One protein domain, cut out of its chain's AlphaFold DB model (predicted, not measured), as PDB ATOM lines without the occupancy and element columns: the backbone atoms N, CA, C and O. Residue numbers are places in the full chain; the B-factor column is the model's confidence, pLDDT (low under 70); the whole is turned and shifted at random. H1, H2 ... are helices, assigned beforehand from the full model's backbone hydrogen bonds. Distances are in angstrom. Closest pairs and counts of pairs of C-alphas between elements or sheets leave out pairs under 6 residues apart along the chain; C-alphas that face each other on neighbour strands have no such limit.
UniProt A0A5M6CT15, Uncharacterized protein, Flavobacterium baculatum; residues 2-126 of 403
ATOM      1  N   GLU A   2     -54.807  17.795   8.059       56.06
ATOM      2  CA  GLU A   2     -55.476  18.676   9.033       56.06
ATOM      3  C   GLU A   2     -54.491  19.549   9.837       56.06
ATOM      4  O   GLU A   2     -54.661  20.762   9.908       56.06
ATOM      5  N   ASP A   3     -53.376  18.973  10.301       66.81
ATOM      6  CA  ASP A   3     -52.342  19.711  11.051       66.81
ATOM      7  C   ASP A   3     -51.638  20.798  10.219       66.81
ATOM      8  O   ASP A   3     -51.351  21.887  10.710       66.81
ATOM      9  N   LEU A   4     -51.389  20.528   8.931       59.97
ATOM     10  CA  LEU A   4     -50.751  21.483   8.018       59.97
ATOM     11  C   LEU A   4     -51.691  22.651   7.697       59.97
ATOM     12  O   LEU A   4     -51.258  23.799   7.677       59.97
ATOM     13  N   TYR A   5     -52.972  22.358   7.467       72.44
ATOM     14  CA  TYR A   5     -53.991  23.380   7.248       72.44
ATOM     15  C   TYR A   5     -54.115  24.292   8.471       72.44
ATOM     16  O   TYR A   5     -54.017  25.509   8.341       72.44
ATOM     17  N   ASN A   6     -54.221  23.708   9.666       74.44
ATOM     18  CA  ASN A   6     -54.324  24.470  10.908       74.44
ATOM     19  C   ASN A   6     -53.070  25.317  11.175       74.44
ATOM     20  O   ASN A   6     -53.194  26.467  11.586       74.44
ATOM     21  N   SER A   7     -51.875  24.802  10.864       75.31
ATOM     22  CA  SER A   7     -50.623  25.561  10.980       75.31
ATOM     23  C   SER A   7     -50.558  26.755  10.021       75.31
ATOM     24  O   SER A   7     -50.078  27.814  10.415       75.31
ATOM     25  N   ILE A   8     -51.036  26.610   8.780       73.25
ATOM     26  CA  ILE A   8     -51.064  27.708   7.798       73.25
ATOM     27  C   ILE A   8     -52.103  28.763   8.201       73.25
ATOM     28  O   ILE A   8     -51.850  29.959   8.074       73.25
ATOM     29  N   MET A   9     -53.249  28.331   8.735       78.75
ATOM     30  CA  MET A   9     -54.326  29.225   9.175       78.75
ATOM     31  C   MET A   9     -54.047  29.916  10.525       78.75
ATOM     32  O   MET A   9     -54.814  30.775  10.952       78.75
ATOM     33  N   GLN A  10     -52.960  29.567  11.213       79.69
ATOM     34  CA  GLN A  10     -52.496  30.256  12.424       79.69
ATOM     35  C   GLN A  10     -51.322  31.203  12.152       79.69
ATOM     36  O   GLN A  10     -50.901  31.933  13.045       79.69
ATOM     37  N   GLN A  11     -50.790  31.209  10.928       80.88
ATOM     38  CA  GLN A  11     -49.635  32.020  10.582       80.88
ATOM     39  C   GLN A  11     -50.033  33.475  10.322       80.88
ATOM     40  O   GLN A  11     -50.926  33.764   9.519       80.88
ATOM     41  N   GLU A  12     -49.341  34.401  10.986       82.62
ATOM     42  CA  GLU A  12     -49.466  35.829  10.707       82.62
ATOM     43  C   GLU A  12     -48.791  36.157   9.374       82.62
ATOM     44  O   GLU A  12     -47.639  35.795   9.119       82.62
ATOM     45  N   VAL A  13     -49.541  36.823   8.501       84.81
ATOM     46  CA  VAL A  13     -49.083  37.225   7.173       84.81
ATOM     47  C   VAL A  13     -48.873  38.729   7.196       84.81
ATOM     48  O   VAL A  13     -49.833  39.499   7.153       84.81
ATOM     49  N   ASP A  14     -47.614  39.139   7.283       87.31
ATOM     50  CA  ASP A  14     -47.219  40.541   7.278       87.31
ATOM     51  C   ASP A  14     -46.979  41.068   5.849       87.31
ATOM     52  O   ASP A  14     -47.001  40.341   4.847       87.31
ATOM     53  N   ALA A  15     -46.743  42.378   5.737       86.69
ATOM     54  CA  ALA A  15     -46.501  43.021   4.447       86.69
ATOM     55  C   ALA A  15     -45.215  42.514   3.765       86.69
ATOM     56  O   ALA A  15     -45.145  42.476   2.534       86.69
ATOM     57  N   ALA A  16     -44.208  42.100   4.541       88.44
ATOM     58  CA  ALA A  16     -42.968  41.551   4.003       88.44
ATOM     59  C   ALA A  16     -43.206  40.194   3.323       88.44
ATOM     60  O   ALA A  16     -42.721  39.966   2.209       88.44
ATOM     61  N   LEU A  17     -44.008  39.321   3.941       87.94
ATOM     62  CA  LEU A  17     -44.380  38.026   3.378       87.94
ATOM     63  C   LEU A  17     -45.221  38.176   2.105       87.94
ATOM     64  O   LEU A  17     -45.010  37.427   1.149       87.94
ATOM     65  N   LEU A  18     -46.102  39.180   2.043       88.56
ATOM     66  CA  LEU A  18     -46.839  39.518   0.822       88.56
ATOM     67  C   LEU A  18     -45.891  39.907  -0.322       88.56
ATOM     68  O   LEU A  18     -45.997  39.354  -1.414       88.56
ATOM     69  N   ILE A  19     -44.940  40.814  -0.081       91.62
ATOM     70  CA  ILE A  19     -43.967  41.232  -1.106       91.62
ATOM     71  C   ILE A  19     -43.141  40.032  -1.588       91.62
ATOM     72  O   ILE A  19     -42.963  39.846  -2.794       91.62
ATOM     73  N   CYS A  20     -42.687  39.184  -0.663       91.19
ATOM     74  CA  CYS A  20     -41.952  37.964  -0.989       91.19
ATOM     75  C   CYS A  20     -42.784  37.020  -1.873       91.19
ATOM     76  O   CYS A  20     -42.316  36.568  -2.922       91.19
ATOM     77  N   ALA A  21     -44.047  36.784  -1.513       88.81
ATOM     78  CA  ALA A  21     -44.953  35.945  -2.289       88.81
ATOM     79  C   ALA A  21     -45.216  36.507  -3.696       88.81
ATOM     80  O   ALA A  21     -45.244  35.749  -4.665       88.81
ATOM     81  N   LEU A  22     -45.333  37.829  -3.852       93.31
ATOM     82  CA  LEU A  22     -45.481  38.453  -5.170       93.31
ATOM     83  C   LEU A  22     -44.252  38.203  -6.057       93.31
ATOM     84  O   LEU A  22     -44.414  37.835  -7.223       93.31
ATOM     85  N   VAL A  23     -43.037  38.307  -5.511       93.38
ATOM     86  CA  VAL A  23     -41.798  37.992  -6.247       93.38
ATOM     87  C   VAL A  23     -41.747  36.513  -6.636       93.38
ATOM     88  O   VAL A  23     -41.494  36.186  -7.796       93.38
ATOM     89  N   VAL A  24     -42.048  35.607  -5.702       90.44
ATOM     90  CA  VAL A  24     -42.085  34.160  -5.977       90.44
ATOM     91  C   VAL A  24     -43.146  33.828  -7.034       90.44
ATOM     92  O   VAL A  24     -42.910  32.989  -7.903       90.44
ATOM     93  N   SER A  25     -44.282  34.528  -7.040       94.19
ATOM     94  CA  SER A  25     -45.344  34.320  -8.030       94.19
ATOM     95  C   SER A  25     -44.901  34.638  -9.459       94.19
ATOM     96  O   SER A  25     -45.316  33.943 -10.386       94.19
ATOM     97  N   LEU A  26     -44.001  35.610  -9.649       93.19
ATOM     98  CA  LEU A  26     -43.414  35.918 -10.957       93.19
ATOM     99  C   LEU A  26     -42.503  34.789 -11.444       93.19
ATOM    100  O   LEU A  26     -42.528  34.445 -12.626       93.19
ATOM    101  N   ILE A  27     -41.746  34.171 -10.533       88.06
ATOM    102  CA  ILE A  27     -40.918  32.996 -10.839       88.06
ATOM    103  C   ILE A  27     -41.818  31.826 -11.253       88.06
ATOM    104  O   ILE A  27     -41.584  31.190 -12.283       88.06
ATOM    105  N   VAL A  28     -42.893  31.567 -10.502       88.31
ATOM    106  CA  VAL A  28     -43.868  30.514 -10.833       88.31
ATOM    107  C   VAL A  28     -44.555  30.796 -12.174       88.31
ATOM    108  O   VAL A  28     -44.701  29.883 -12.991       88.31
ATOM    109  N   ALA A  29     -44.932  32.046 -12.446       92.19
ATOM    110  CA  ALA A  29     -45.499  32.455 -13.730       92.19
ATOM    111  C   ALA A  29     -44.505  32.228 -14.878       92.19
ATOM    112  O   ALA A  29     -44.887  31.703 -15.920       92.19
ATOM    113  N   PHE A  30     -43.220  32.530 -14.687       87.00
ATOM    114  CA  PHE A  30     -42.185  32.253 -15.684       87.00
ATOM    115  C   PHE A  30     -42.085  30.763 -16.030       87.00
ATOM    116  O   PHE A  30     -42.066  30.410 -17.213       87.00
ATOM    117  N   PHE A  31     -42.122  29.877 -15.031       83.06
ATOM    118  CA  PHE A  31     -42.151  28.434 -15.287       83.06
ATOM    119  C   PHE A  31     -43.388  28.017 -16.086       83.06
ATOM    120  O   PHE A  31     -43.255  27.306 -17.082       83.06
ATOM    121  N   HIS A  32     -44.582  28.495 -15.725       86.12
ATOM    122  CA  HIS A  32     -45.793  28.199 -16.497       86.12
ATOM    123  C   HIS A  32     -45.721  28.751 -17.921       86.12
ATOM    124  O   HIS A  32     -46.115  28.060 -18.858       86.12
ATOM    125  N   TYR A  33     -45.165  29.948 -18.109       84.56
ATOM    126  CA  TYR A  33     -44.958  30.533 -19.429       84.56
ATOM    127  C   TYR A  33     -44.053  29.645 -20.291       84.56
ATOM    128  O   TYR A  33     -44.416  29.316 -21.421       84.56
ATOM    129  N   MET A  34     -42.918  29.186 -19.752       73.38
ATOM    130  CA  MET A  34     -42.023  28.252 -20.444       73.38
ATOM    131  C   MET A  34     -42.704  26.917 -20.761       73.38
ATOM    132  O   MET A  34     -42.506  26.369 -21.845       73.38
ATOM    133  N   ILE A  35     -43.519  26.389 -19.844       70.94
ATOM    134  CA  ILE A  35     -44.252  25.136 -20.057       70.94
ATOM    135  C   ILE A  35     -45.266  25.315 -21.190       70.94
ATOM    136  O   ILE A  35     -45.267  24.544 -22.149       70.94
ATOM    137  N   PHE A  36     -46.101  26.348 -21.135       74.94
ATOM    138  CA  PHE A  36     -47.133  26.575 -22.142       74.94
ATOM    139  C   PHE A  36     -46.557  26.896 -23.523       74.94
ATOM    140  O   PHE A  36     -46.999  26.321 -24.519       74.94
ATOM    141  N   THR A  37     -45.544  27.758 -23.599       61.91
ATOM    142  CA  THR A  37     -44.922  28.130 -24.880       61.91
ATOM    143  C   THR A  37     -44.019  27.025 -25.422       61.91
ATOM    144  O   THR A  37     -44.092  26.693 -26.605       61.91
ATOM    145  N   GLY A  38     -43.207  26.399 -24.569       59.97
ATOM    146  CA  GLY A  38     -42.237  25.384 -24.972       59.97
ATOM    147  C   GLY A  38     -42.857  24.009 -25.208       59.97
ATOM    148  O   GLY A  38     -42.618  23.389 -26.245       59.97
ATOM    149  N   LEU A  39     -43.659  23.521 -24.259       59.84
ATOM    150  CA  LEU A  39     -44.176  22.150 -24.269       59.84
ATOM    151  C   LEU A  39     -45.552  22.050 -24.938       59.84
ATOM    152  O   LEU A  39     -45.802  21.098 -25.677       59.84
ATOM    153  N   TYR A  40     -46.421  23.040 -24.725       64.00
ATOM    154  CA  TYR A  40     -47.779  23.058 -25.283       64.00
ATOM    155  C   TYR A  40     -47.897  23.868 -26.587       64.00
ATOM    156  O   TYR A  40     -48.911  23.751 -27.274       64.00
ATOM    157  N   LYS A  41     -46.869  24.649 -26.960       63.44
ATOM    158  CA  LYS A  41     -46.867  25.565 -28.118       63.44
ATOM    159  C   LYS A  41     -48.054  26.550 -28.123       63.44
ATOM    160  O   LYS A  41     -48.545  26.923 -29.186       63.44
ATOM    161  N   ILE A  42     -48.519  26.968 -26.944       70.31
ATOM    162  CA  ILE A  42     -49.567  27.985 -26.783       70.31
ATOM    163  C   ILE A  42     -48.895  29.356 -26.728       70.31
ATOM    164  O   ILE A  42     -47.979  29.563 -25.934       70.31
ATOM    165  N   ASN A  43     -49.342  30.291 -27.567       72.00
ATOM    166  CA  ASN A  43     -48.815  31.650 -27.561       72.00
ATOM    167  C   ASN A  43     -49.486  32.461 -26.442       72.00
ATOM    168  O   ASN A  43     -50.698  32.674 -26.474       72.00
ATOM    169  N   LEU A  44     -48.706  32.877 -25.447       76.69
ATOM    170  CA  LEU A  44     -49.181  33.654 -24.304       76.69
ATOM    171  C   LEU A  44     -48.717  35.106 -24.445       76.69
ATOM    172  O   LEU A  44     -47.538  35.364 -24.677       76.69
ATOM    173  N   GLY A  45     -49.647  36.051 -24.301       78.19
ATOM    174  CA  GLY A  45     -49.348  37.482 -24.363       78.19
ATOM    175  C   GLY A  45     -48.661  38.016 -23.100       78.19
ATOM    176  O   GLY A  45     -48.655  37.373 -22.050       78.19
ATOM    177  N   ASN A  46     -48.143  39.244 -23.186       77.00
ATOM    178  CA  ASN A  46     -47.353  39.885 -22.123       77.00
ATOM    179  C   ASN A  46     -48.105  40.035 -20.784       77.00
ATOM    180  O   ASN A  46     -47.480  40.074 -19.728       77.00
ATOM    181  N   PHE A  47     -49.441  40.062 -20.804       83.19
ATOM    182  CA  PHE A  47     -50.275  40.168 -19.601       83.19
ATOM    183  C   PHE A  47     -50.273  38.910 -18.723       83.19
ATOM    184  O   PHE A  47     -50.697  38.976 -17.573       83.19
ATOM    185  N   PHE A  48     -49.767  37.776 -19.219       88.69
ATOM    186  CA  PHE A  48     -49.737  36.511 -18.479       88.69
ATOM    187  C   PHE A  48     -49.020  36.623 -17.123       88.69
ATOM    188  O   PHE A  48     -49.490  36.087 -16.122       88.69
ATOM    189  N   PHE A  49     -47.920  37.380 -17.069       90.56
ATOM    190  CA  PHE A  49     -47.133  37.562 -15.847       90.56
ATOM    191  C   PHE A  49     -47.853  38.385 -14.778       90.56
ATOM    192  O   PHE A  49     -47.571  38.212 -13.597       90.56
ATOM    193  N   ALA A  50     -48.803  39.241 -15.166       91.19
ATOM    194  CA  ALA A  50     -49.575  40.054 -14.229       91.19
ATOM    195  C   ALA A  50     -50.695  39.255 -13.537       91.19
ATOM    196  O   ALA A  50     -51.133  39.634 -12.454       91.19
ATOM    197  N   VAL A  51     -51.130  38.133 -14.124       92.44
ATOM    198  CA  VAL A  51     -52.245  37.321 -13.606       92.44
ATOM    199  C   VAL A  51     -51.927  36.734 -12.229       92.44
ATOM    200  O   VAL A  51     -52.785  36.734 -11.352       92.44
ATOM    201  N   TYR A  52     -50.699  36.255 -12.022       91.31
ATOM    202  CA  TYR A  52     -50.297  35.559 -10.795       91.31
ATOM    203  C   TYR A  52     -50.183  36.514  -9.591       91.31
ATOM    204  O   TYR A  52     -50.846  36.256  -8.585       91.31
ATOM    205  N   PRO A  53     -49.449  37.643  -9.678       93.31
ATOM    206  CA  PRO A  53     -49.429  38.650  -8.619       93.31
ATOM    207  C   PRO A  53     -50.826  39.198  -8.315       93.31
ATOM    208  O   PRO A  53     -51.195  39.313  -7.149       93.31
ATOM    209  N   LEU A  54     -51.628  39.488  -9.349       93.38
ATOM    210  CA  LEU A  54     -52.985  40.010  -9.175       93.38
ATOM    211  C   LEU A  54     -53.881  39.015  -8.426       93.38
ATOM    212  O   LEU A  54     -54.594  39.406  -7.506       93.38
ATOM    213  N   LEU A  55     -53.804  37.727  -8.778       93.12
ATOM    214  CA  LEU A  55     -54.526  36.663  -8.085       93.12
ATOM    215  C   LEU A  55     -54.133  36.588  -6.603       93.12
ATOM    216  O   LEU A  55     -55.012  36.483  -5.751       93.12
ATOM    217  N   LEU A  56     -52.839  36.681  -6.278       92.50
ATOM    218  CA  LEU A  56     -52.382  36.646  -4.885       92.50
ATOM    219  C   LEU A  56     -52.828  37.872  -4.083       92.50
ATOM    220  O   LEU A  56     -53.198  37.717  -2.921       92.50
ATOM    221  N   VAL A  57     -52.845  39.062  -4.690       92.94
ATOM    222  CA  VAL A  57     -53.382  40.273  -4.050       92.94
ATOM    223  C   VAL A  57     -54.869  40.095  -3.741       92.94
ATOM    224  O   VAL A  57     -55.292  40.364  -2.620       92.94
ATOM    225  N   VAL A  58     -55.657  39.583  -4.692       93.88
ATOM    226  CA  VAL A  58     -57.084  39.294  -4.469       93.88
ATOM    227  C   VAL A  58     -57.271  38.291  -3.327       93.88
ATOM    228  O   VAL A  58     -58.097  38.525  -2.447       93.88
ATOM    229  N   LEU A  59     -56.483  37.211  -3.289       90.50
ATOM    230  CA  LEU A  59     -56.546  36.223  -2.206       90.50
ATOM    231  C   LEU A  59     -56.177  36.828  -0.848       90.50
ATOM    232  O   LEU A  59     -56.865  36.549   0.129       90.50
ATOM    233  N   TYR A  60     -55.155  37.687  -0.795       91.31
ATOM    234  CA  TYR A  60     -54.739  38.379   0.425       91.31
ATOM    235  C   TYR A  60     -55.853  39.263   1.005       91.31
ATOM    236  O   TYR A  60     -56.071  39.253   2.216       91.31
ATOM    237  N   PHE A  61     -56.594  39.981   0.151       91.19
ATOM    238  CA  PHE A  61     -57.727  40.810   0.582       91.19
ATOM    239  C   PHE A  61     -58.940  40.002   1.054       91.19
ATOM    240  O   PHE A  61     -59.704  40.498   1.879       91.19
ATOM    241  N   ILE A  62     -59.129  38.781   0.545       90.44
ATOM    242  CA  ILE A  62     -60.174  37.875   1.040       90.44
ATOM    243  C   ILE A  62     -59.771  37.360   2.423       90.44
ATOM    244  O   ILE A  62     -60.489  37.583   3.395       90.44
ATOM    245  N   GLN A  63     -58.622  36.685   2.504       88.00
ATOM    246  CA  GLN A  63     -57.993  36.247   3.748       88.00
ATOM    247  C   GLN A  63     -56.472  36.136   3.541       88.00
ATOM    248  O   GLN A  63     -56.041  35.397   2.650       88.00
ATOM    249  N   PRO A  64     -55.631  36.760   4.387       86.81
ATOM    250  CA  PRO A  64     -54.178  36.776   4.187       86.81
ATOM    251  C   PRO A  64     -53.540  35.384   4.047       86.81
ATOM    252  O   PRO A  64     -52.616  35.192   3.261       86.81
ATOM    253  N   GLN A  65     -54.080  34.386   4.747       85.19
ATOM    254  CA  GLN A  65     -53.590  33.001   4.760       85.19
ATOM    255  C   GLN A  65     -53.841  32.265   3.432       85.19
ATOM    256  O   GLN A  65     -53.062  31.393   3.038       85.19
ATOM    257  N   PHE A  66     -54.879  32.646   2.679       84.75
ATOM    258  CA  PHE A  66     -55.177  32.047   1.373       84.75
ATOM    259  C   PHE A  66     -54.132  32.381   0.315       84.75
ATOM    260  O   PHE A  66     -53.969  31.620  -0.637       84.75
ATOM    261  N   MET A  67     -53.382  33.469   0.483       88.12
ATOM    262  CA  MET A  67     -52.268  33.798  -0.405       88.12
ATOM    263  C   MET A  67     -51.153  32.739  -0.328       88.12
ATOM    264  O   MET A  67     -50.637  32.332  -1.371       88.12
ATOM    265  N   LEU A  68     -50.857  32.206   0.867       82.19
ATOM    266  CA  LEU A  68     -49.874  31.128   1.059       82.19
ATOM    267  C   LEU A  68     -50.339  29.808   0.428       82.19
ATOM    268  O   LEU A  68     -49.569  29.128  -0.256       82.19
ATOM    269  N   ILE A  69     -51.621  29.472   0.596       81.56
ATOM    270  CA  ILE A  69     -52.226  28.296  -0.044       81.56
ATOM    271  C   ILE A  69     -52.230  28.466  -1.570       81.56
ATOM    272  O   ILE A  69     -51.886  27.537  -2.301       81.56
ATOM    273  N   GLY A  70     -52.567  29.661  -2.057       82.12
ATOM    274  CA  GLY A  70     -52.614  29.996  -3.476       82.12
ATOM    275  C   GLY A  70     -51.255  29.864  -4.154       82.12
ATOM    276  O   GLY A  70     -51.146  29.179  -5.171       82.12
ATOM    277  N   ILE A  71     -50.199  30.453  -3.583       85.88
ATOM    278  CA  ILE A  71     -48.857  30.367  -4.173       85.88
ATOM    279  C   ILE A  71     -48.298  28.941  -4.133       85.88
ATOM    280  O   ILE A  71     -47.733  28.480  -5.127       85.88
ATOM    281  N   GLY A  72     -48.526  28.210  -3.034       78.25
ATOM    282  CA  GLY A  72     -48.169  26.796  -2.928       78.25
ATOM    283  C   GLY A  72     -48.908  25.941  -3.958       78.25
ATOM    284  O   GLY A  72     -48.291  25.132  -4.648       78.25
ATOM    285  N   GLY A  73     -50.211  26.173  -4.139       78.81
ATOM    286  CA  GLY A  73     -51.032  25.489  -5.138       78.81
ATOM    287  C   GLY A  73     -50.568  25.751  -6.572       78.81
ATOM    288  O   GLY A  73     -50.422  24.809  -7.352       78.81
ATOM    289  N   LEU A  74     -50.264  27.007  -6.910       83.56
ATOM    290  CA  LEU A  74     -49.721  27.374  -8.223       83.56
ATOM    291  C   LEU A  74     -48.366  26.708  -8.470       83.56
ATOM    292  O   LEU A  74     -48.137  26.172  -9.551       83.56
ATOM    293  N   PHE A  75     -47.480  26.679  -7.473       82.19
ATOM    294  CA  PHE A  75     -46.206  25.974  -7.593       82.19
ATOM    295  C   PHE A  75     -46.409  24.468  -7.812       82.19
ATOM    296  O   PHE A  75     -45.818  23.893  -8.727       82.19
ATOM    297  N   VAL A  76     -47.291  23.830  -7.038       75.88
ATOM    298  CA  VAL A  76     -47.593  22.396  -7.176       75.88
ATOM    299  C   VAL A  76     -48.206  22.076  -8.543       75.88
ATOM    300  O   VAL A  76     -47.921  21.012  -9.090       75.88
ATOM    301  N   LEU A  77     -48.969  22.993  -9.146       78.94
ATOM    302  CA  LEU A  77     -49.580  22.812 -10.468       78.94
ATOM    303  C   LEU A  77     -48.554  22.734 -11.617       78.94
ATOM    304  O   LEU A  77     -48.850  22.159 -12.670       78.94
ATOM    305  N   THR A  78     -47.325  23.219 -11.410       75.56
ATOM    306  CA  THR A  78     -46.250  23.109 -12.414       75.56
ATOM    307  C   THR A  78     -45.933  21.649 -12.754       75.56
ATOM    308  O   THR A  78     -45.809  21.289 -13.926       75.56
ATOM    309  N   PHE A  79     -45.866  20.781 -11.743       70.00
ATOM    310  CA  PHE A  79     -45.483  19.378 -11.889       70.00
ATOM    311  C   PHE A  79     -46.452  18.560 -12.760       70.00
ATOM    312  O   PHE A  79     -45.985  17.934 -13.716       70.00
ATOM    313  N   PRO A  80     -47.781  18.556 -12.518       72.62
ATOM    314  CA  PRO A  80     -48.718  17.850 -13.378       72.62
ATOM    315  C   PRO A  80     -48.784  18.459 -14.781       72.62
ATOM    316  O   PRO A  80     -48.917  17.693 -15.732       72.62
ATOM    317  N   MET A  81     -48.625  19.779 -14.965       69.75
ATOM    318  CA  MET A  81     -48.544  20.354 -16.317       69.75
ATOM    319  C   MET A  81     -47.316  19.856 -17.085       69.75
ATOM    320  O   MET A  81     -47.434  19.422 -18.229       69.75
ATOM    321  N   VAL A  82     -46.134  19.858 -16.467       65.38
ATOM    322  CA  VAL A  82     -44.927  19.307 -17.104       65.38
ATOM    323  C   VAL A  82     -45.129  17.829 -17.433       65.38
ATOM    324  O   VAL A  82     -44.833  17.391 -18.547       65.38
ATOM    325  N   LEU A  83     -45.683  17.062 -16.493       61.44
ATOM    326  CA  LEU A  83     -45.916  15.635 -16.668       61.44
ATOM    327  C   LEU A  83     -46.893  15.351 -17.818       61.44
ATOM    328  O   LEU A  83     -46.590  14.547 -18.701       61.44
ATOM    329  N   LEU A  84     -48.038  16.034 -17.846       67.44
ATOM    330  CA  LEU A  84     -49.041  15.894 -18.901       67.44
ATOM    331  C   LEU A  84     -48.472  16.309 -20.260       67.44
ATOM    332  O   LEU A  84     -48.675  15.606 -21.253       67.44
ATOM    333  N   GLY A  85     -47.708  17.398 -20.314       59.00
ATOM    334  CA  GLY A  85     -47.086  17.840 -21.551       59.00
ATOM    335  C   GLY A  85     -46.026  16.859 -22.070       59.00
ATOM    336  O   GLY A  85     -45.989  16.579 -23.267       59.00
ATOM    337  N   ILE A  86     -45.214  16.252 -21.196       57.22
ATOM    338  CA  ILE A  86     -44.199  15.259 -21.595       57.22
ATOM    339  C   ILE A  86     -44.835  13.915 -21.974       57.22
ATOM    340  O   ILE A  86     -44.358  13.264 -22.902       57.22
ATOM    341  N   ILE A  87     -45.888  13.476 -21.283       53.00
ATOM    342  CA  ILE A  87     -46.503  12.159 -21.518       53.00
ATOM    343  C   ILE A  87     -47.476  12.189 -22.701       53.00
ATOM    344  O   ILE A  87     -47.502  11.252 -23.497       53.00
ATOM    345  N   ILE A  88     -48.276  13.247 -22.836       55.91
ATOM    346  CA  ILE A  88     -49.357  13.307 -23.829       55.91
ATOM    347  C   ILE A  88     -48.907  14.102 -25.050       55.91
ATOM    348  O   ILE A  88     -49.013  13.629 -26.184       55.91
ATOM    349  N   ILE A  89     -48.372  15.303 -24.835       54.06
ATOM    350  CA  ILE A  89     -48.187  16.281 -25.910       54.06
ATOM    351  C   ILE A  89     -46.876  16.071 -26.655       54.06
ATOM    352  O   ILE A  89     -46.896  16.071 -27.881       54.06
ATOM    353  N   ALA A  90     -45.760  15.799 -25.978       53.53
ATOM    354  CA  ALA A  90     -44.494  15.531 -26.659       53.53
ATOM    355  C   ALA A  90     -44.568  14.283 -27.572       53.53
ATOM    356  O   ALA A  90     -44.096  14.346 -28.713       53.53
ATOM    357  N   PRO A  91     -45.229  13.171 -27.182       53.25
ATOM    358  CA  PRO A  91     -45.470  12.056 -28.083       53.25
ATOM    359  C   PRO A  91     -46.501  12.392 -29.153       53.25
ATOM    360  O   PRO A  91     -46.283  11.993 -30.290       53.25
ATOM    361  N   ALA A  92     -47.577  13.127 -28.856       49.16
ATOM    362  CA  ALA A  92     -48.582  13.488 -29.859       49.16
ATOM    363  C   ALA A  92     -48.036  14.450 -30.928       49.16
ATOM    364  O   ALA A  92     -48.229  14.200 -32.119       49.16
ATOM    365  N   LEU A  93     -47.297  15.493 -30.536       50.75
ATOM    366  CA  LEU A  93     -46.571  16.392 -31.436       50.75
ATOM    367  C   LEU A  93     -45.486  15.631 -32.195       50.75
ATOM    368  O   LEU A  93     -45.440  15.717 -33.415       50.75
ATOM    369  N   GLY A  94     -44.688  14.805 -31.514       49.19
ATOM    370  CA  GLY A  94     -43.669  13.981 -32.165       49.19
ATOM    371  C   GLY A  94     -44.249  12.915 -33.103       49.19
ATOM    372  O   GLY A  94     -43.610  12.547 -34.084       49.19
ATOM    373  N   ILE A  95     -45.455  12.398 -32.841       48.81
ATOM    374  CA  ILE A  95     -46.201  11.516 -33.751       48.81
ATOM    375  C   ILE A  95     -46.734  12.331 -34.922       48.81
ATOM    376  O   ILE A  95     -46.576  11.884 -36.049       48.81
ATOM    377  N   ARG A  96     -47.322  13.508 -34.694       48.66
ATOM    378  CA  ARG A  96     -47.852  14.368 -35.759       48.66
ATOM    379  C   ARG A  96     -46.744  14.844 -36.693       48.66
ATOM    380  O   ARG A  96     -46.896  14.716 -37.901       48.66
ATOM    381  N   GLU A  97     -45.622  15.310 -36.155       51.59
ATOM    382  CA  GLU A  97     -44.438  15.692 -36.928       51.59
ATOM    383  C   GLU A  97     -43.841  14.479 -37.645       51.59
ATOM    384  O   GLU A  97     -43.591  14.573 -38.840       51.59
ATOM    385  N   ARG A  98     -43.702  13.308 -36.995       51.53
ATOM    386  CA  ARG A  98     -43.243  12.086 -37.687       51.53
ATOM    387  C   ARG A  98     -44.195  11.623 -38.784       51.53
ATOM    388  O   ARG A  98     -43.715  11.203 -39.824       51.53
ATOM    389  N   VAL A  99     -45.506  11.669 -38.565       53.16
ATOM    390  CA  VAL A  99     -46.517  11.272 -39.555       53.16
ATOM    391  C   VAL A  99     -46.526  12.263 -40.710       53.16
ATOM    392  O   VAL A  99     -46.492  11.831 -41.853       53.16
ATOM    393  N   ASN A 100     -46.487  13.570 -40.445       54.75
ATOM    394  CA  ASN A 100     -46.391  14.590 -41.491       54.75
ATOM    395  C   ASN A 100     -45.081  14.464 -42.274       54.75
ATOM    396  O   ASN A 100     -45.093  14.528 -43.495       54.75
ATOM    397  N   TYR A 101     -43.967  14.226 -41.582       54.81
ATOM    398  CA  TYR A 101     -42.665  13.999 -42.194       54.81
ATOM    399  C   TYR A 101     -42.653  12.727 -43.054       54.81
ATOM    400  O   TYR A 101     -42.230  12.764 -44.204       54.81
ATOM    401  N   GLN A 102     -43.176  11.610 -42.535       55.09
ATOM    402  CA  GLN A 102     -43.307  10.356 -43.279       55.09
ATOM    403  C   GLN A 102     -44.261  10.483 -44.463       55.09
ATOM    404  O   GLN A 102     -43.962   9.940 -45.517       55.09
ATOM    405  N   ASN A 103     -45.369  11.209 -44.317       59.31
ATOM    406  CA  ASN A 103     -46.305  11.463 -45.406       59.31
ATOM    407  C   ASN A 103     -45.665  12.351 -46.477       59.31
ATOM    408  O   ASN A 103     -45.764  11.997 -47.642       59.31
ATOM    409  N   LYS A 104     -44.933  13.414 -46.102       59.94
ATOM    410  CA  LYS A 104     -44.169  14.252 -47.044       59.94
ATOM    411  C   LYS A 104     -43.111  13.426 -47.780       59.94
ATOM    412  O   LYS A 104     -42.993  13.531 -48.992       59.94
ATOM    413  N   GLN A 105     -42.389  12.557 -47.071       58.06
ATOM    414  CA  GLN A 105     -41.403  11.650 -47.671       58.06
ATOM    415  C   GLN A 105     -42.035  10.580 -48.572       58.06
ATOM    416  O   GLN A 105     -41.496  10.256 -49.624       58.06
ATOM    417  N   GLN A 106     -43.188  10.028 -48.193       60.47
ATOM    418  CA  GLN A 106     -43.924   9.077 -49.028       60.47
ATOM    419  C   GLN A 106     -44.558   9.742 -50.242       60.47
ATOM    420  O   GLN A 106     -44.627   9.116 -51.292       60.47
ATOM    421  N   GLU A 107     -45.025  10.981 -50.107       60.41
ATOM    422  CA  GLU A 107     -45.515  11.790 -51.215       60.41
ATOM    423  C   GLU A 107     -44.372  12.067 -52.192       60.41
ATOM    424  O   GLU A 107     -44.499  11.712 -53.357       60.41
ATOM    425  N   LEU A 108     -43.220  12.540 -51.701       59.41
ATOM    426  CA  LEU A 108     -41.996  12.672 -52.495       59.41
ATOM    427  C   LEU A 108     -41.677  11.364 -53.225       59.41
ATOM    428  O   LEU A 108     -41.666  11.361 -54.447       59.41
ATOM    429  N   ALA A 109     -41.548  10.239 -52.516       57.84
ATOM    430  CA  ALA A 109     -41.202   8.949 -53.117       57.84
ATOM    431  C   ALA A 109     -42.242   8.413 -54.123       57.84
ATOM    432  O   ALA A 109     -41.863   7.785 -55.111       57.84
ATOM    433  N   ARG A 110     -43.545   8.653 -53.904       58.97
ATOM    434  CA  ARG A 110     -44.607   8.318 -54.877       58.97
ATOM    435  C   ARG A 110     -44.514   9.147 -56.144       58.97
ATOM    436  O   ARG A 110     -44.870   8.658 -57.212       58.97
ATOM    437  N   ILE A 111     -44.067  10.387 -56.019       52.84
ATOM    438  CA  ILE A 111     -43.978  11.290 -57.152       52.84
ATOM    439  C   ILE A 111     -42.653  11.109 -57.912       52.84
ATOM    440  O   ILE A 111     -42.665  11.108 -59.139       52.84
ATOM    441  N   THR A 112     -41.522  10.878 -57.231       50.88
ATOM    442  CA  THR A 112     -40.234  10.582 -57.899       50.88
ATOM    443  C   THR A 112     -40.235   9.219 -58.600       50.88
ATOM    444  O   THR A 112     -39.414   8.978 -59.478       50.88
ATOM    445  N   ASN A 113     -41.138   8.306 -58.222       52.84
ATOM    446  CA  ASN A 113     -41.227   6.969 -58.798       52.84
ATOM    447  C   ASN A 113     -42.694   6.530 -58.952       52.84
ATOM    448  O   ASN A 113     -43.330   6.117 -57.981       52.84
ATOM    449  N   LYS A 114     -43.212   6.518 -60.191       45.78
ATOM    450  CA  LYS A 114     -44.580   6.049 -60.508       45.78
ATOM    451  C   LYS A 114     -44.871   4.616 -60.019       45.78
ATOM    452  O   LYS A 114     -46.025   4.289 -59.761       45.78
ATOM    453  N   ASN A 115     -43.844   3.783 -59.818       45.69
ATOM    454  CA  ASN A 115     -43.971   2.411 -59.312       45.69
ATOM    455  C   ASN A 115     -43.926   2.308 -57.770       45.69
ATOM    456  O   ASN A 115     -44.032   1.210 -57.222       45.69
ATOM    457  N   ALA A 116     -43.807   3.420 -57.033       45.94
ATOM    458  CA  ALA A 116     -43.767   3.445 -55.564       45.94
ATOM    459  C   ALA A 116     -45.150   3.297 -54.884       45.94
ATOM    460  O   ALA A 116     -45.331   3.614 -53.703       45.94
ATOM    461  N   GLN A 117     -46.123   2.728 -55.600       42.38
ATOM    462  CA  GLN A 117     -47.484   2.424 -55.135       42.38
ATOM    463  C   GLN A 117     -47.536   1.514 -53.887       42.38
ATOM    464  O   GLN A 117     -48.553   1.454 -53.200       42.38
ATOM    465  N   TYR A 118     -46.440   0.829 -53.542       43.81
ATOM    466  CA  TYR A 118     -46.342  -0.047 -52.367       43.81
ATOM    467  C   TYR A 118     -46.037   0.687 -51.046       43.81
ATOM    468  O   TYR A 118     -46.121   0.077 -49.974       43.81
ATOM    469  N   LEU A 119     -45.711   1.985 -51.073       41.66
ATOM    470  CA  LEU A 119     -45.533   2.788 -49.860       41.66
ATOM    471  C   LEU A 119     -46.906   3.127 -49.258       41.66
ATOM    472  O   LEU A 119     -47.535   4.128 -49.608       41.66
ATOM    473  N   LYS A 120     -47.396   2.269 -48.355       40.12
ATOM    474  CA  LYS A 120     -48.664   2.473 -47.632       40.12
ATOM    475  C   LYS A 120     -48.589   3.746 -46.778       40.12
ATOM    476  O   LYS A 120     -47.618   3.866 -46.031       40.12
ATOM    477  N   PRO A 121     -49.589   4.650 -46.837       41.94
ATOM    478  CA  PRO A 121     -49.576   5.881 -46.050       41.94
ATOM    479  C   PRO A 121     -49.413   5.552 -44.564       41.94
ATOM    480  O   PRO A 121     -50.004   4.575 -44.081       41.94
ATOM    481  N   ALA A 122     -48.619   6.341 -43.837       47.47
ATOM    482  CA  ALA A 122     -48.566   6.220 -42.386       47.47
ATOM    483  C   ALA A 122     -49.994   6.412 -41.856       47.47
ATOM    484  O   ALA A 122     -50.580   7.486 -42.001       47.47
ATOM    485  N   LYS A 123     -50.597   5.347 -41.301       47.03
ATOM    486  CA  LYS A 123     -51.959   5.422 -40.756       47.03
ATOM    487  C   LYS A 123     -51.996   6.586 -39.772       47.03
ATOM    488  O   LYS A 123     -51.251   6.569 -38.790       47.03
ATOM    489  N   LYS A 124     -52.856   7.577 -40.041       45.88
ATOM    490  CA  LYS A 124     -53.135   8.690 -39.130       45.88
ATOM    491  C   LYS A 124     -53.583   8.071 -37.812       45.88
ATOM    492  O   LYS A 124     -54.690   7.558 -37.694       45.88
ATOM    493  N   LYS A 125     -52.664   7.996 -36.855       51.47
ATOM    494  CA  LYS A 125     -52.942   7.397 -35.557       51.47
ATOM    495  C   LYS A 125     -53.849   8.378 -34.825       51.47
ATOM    496  O   LYS A 125     -53.446   9.513 -34.583       51.47
ATOM    497  N   ASN A 126     -55.083   7.970 -34.548       58.00
ATOM    498  CA  ASN A 126     -56.075   8.822 -33.902       58.00
ATOM    499  C   ASN A 126     -55.541   9.284 -32.540       58.00
ATOM    500  O   ASN A 126     -55.376   8.470 -31.634       58.00
TER     501      ASN A 126
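Overview. This is residues 2 to 126 of the 403 residues of an uncharacterized protein of Flavobacterium baculatum (UniProt A0A5M6CT15). One very long helix, H4, makes the long axis; H2 and H3 pack beside its first part as a three-helix bundle, and the short H1 makes a corner with H4 near where H4 begins. Beyond the bundle, H4 runs on as a long arm from residue 91, and the tail of residues 113 to 126 folds back from the arm's end. The printed part has 125 residues with four named helices, in the order H1, H2, H3, H4, and no named strand; the class is all helix. The whole is extended, with a radius of gyration of the C-alphas of 23.6 A and spans of 78 by 34 by 17 A.

Along the chain. Find C-alpha 2 at (-55.476, 18.676, 9.033); from there H1 runs through residues 2 to 9. H2 begins at C-alpha 15, at (-46.501, 43.021, 4.447), and holds residues 15 to 39 over 35.6 A. Next look at residues 48 to 62 for H3, 22.2 A from first to last C-alpha. H4 takes residues 64 to 112 over 68.8 A and ends at C-alpha 112, at (-40.234, 10.582, -57.899). Near residue 84 you will find a kink of 34 degrees in H4.

Arrangement. Begin with H4, the hub, which touches the three other helices. H2, H3 and H4 form an up and down bundle, each running against the one before it. H2 and H3, a helical hairpin, touch closest at the C-alphas of Leu 22 and Pro 53, 5.2 A apart, and run opposite ways at a steep tilt of 37 degrees, only just past shallow. H3 and H4, also a hairpin, touch through residues 56 to 60 and 66 to 71 alone; their closest C-alphas, Leu 59 and Met 67, are 5.2 A apart, and they run opposite ways at a shallow tilt of 25 degrees. H4 touches H2 with residues 67 to 90 alone, the same way at a shallow tilt of 12 degrees; the closest C-alphas are Leu 39 and Gly 85, 5.9 A apart. H1 touches H4 at its residues 65 to 69 alone, about perpendicular at 74 degrees, with the C-alphas of Met 9 and Gln 65 closest at 5.9 A. H1 is apart from H2 and H3. In H1 and H2 every O i to N i+4 pair is within hydrogen-bond range; in H3 9 of 11 are, and in H4 39 of 45.

Size, cuts and confidence. Look to Glu 12 and Asn 115 for the two C-alphas farthest apart, at 77.8 A. The printed part has no cut, and no link between helices is long: H1 to H2 and H3 to H4 are tight, H2 to H3 is short. The B-factor column gives a mean pLDDT of 71.5 for the printed part of this model, with residues 2 to 4, 37 to 41 and 81 to 126 under 70.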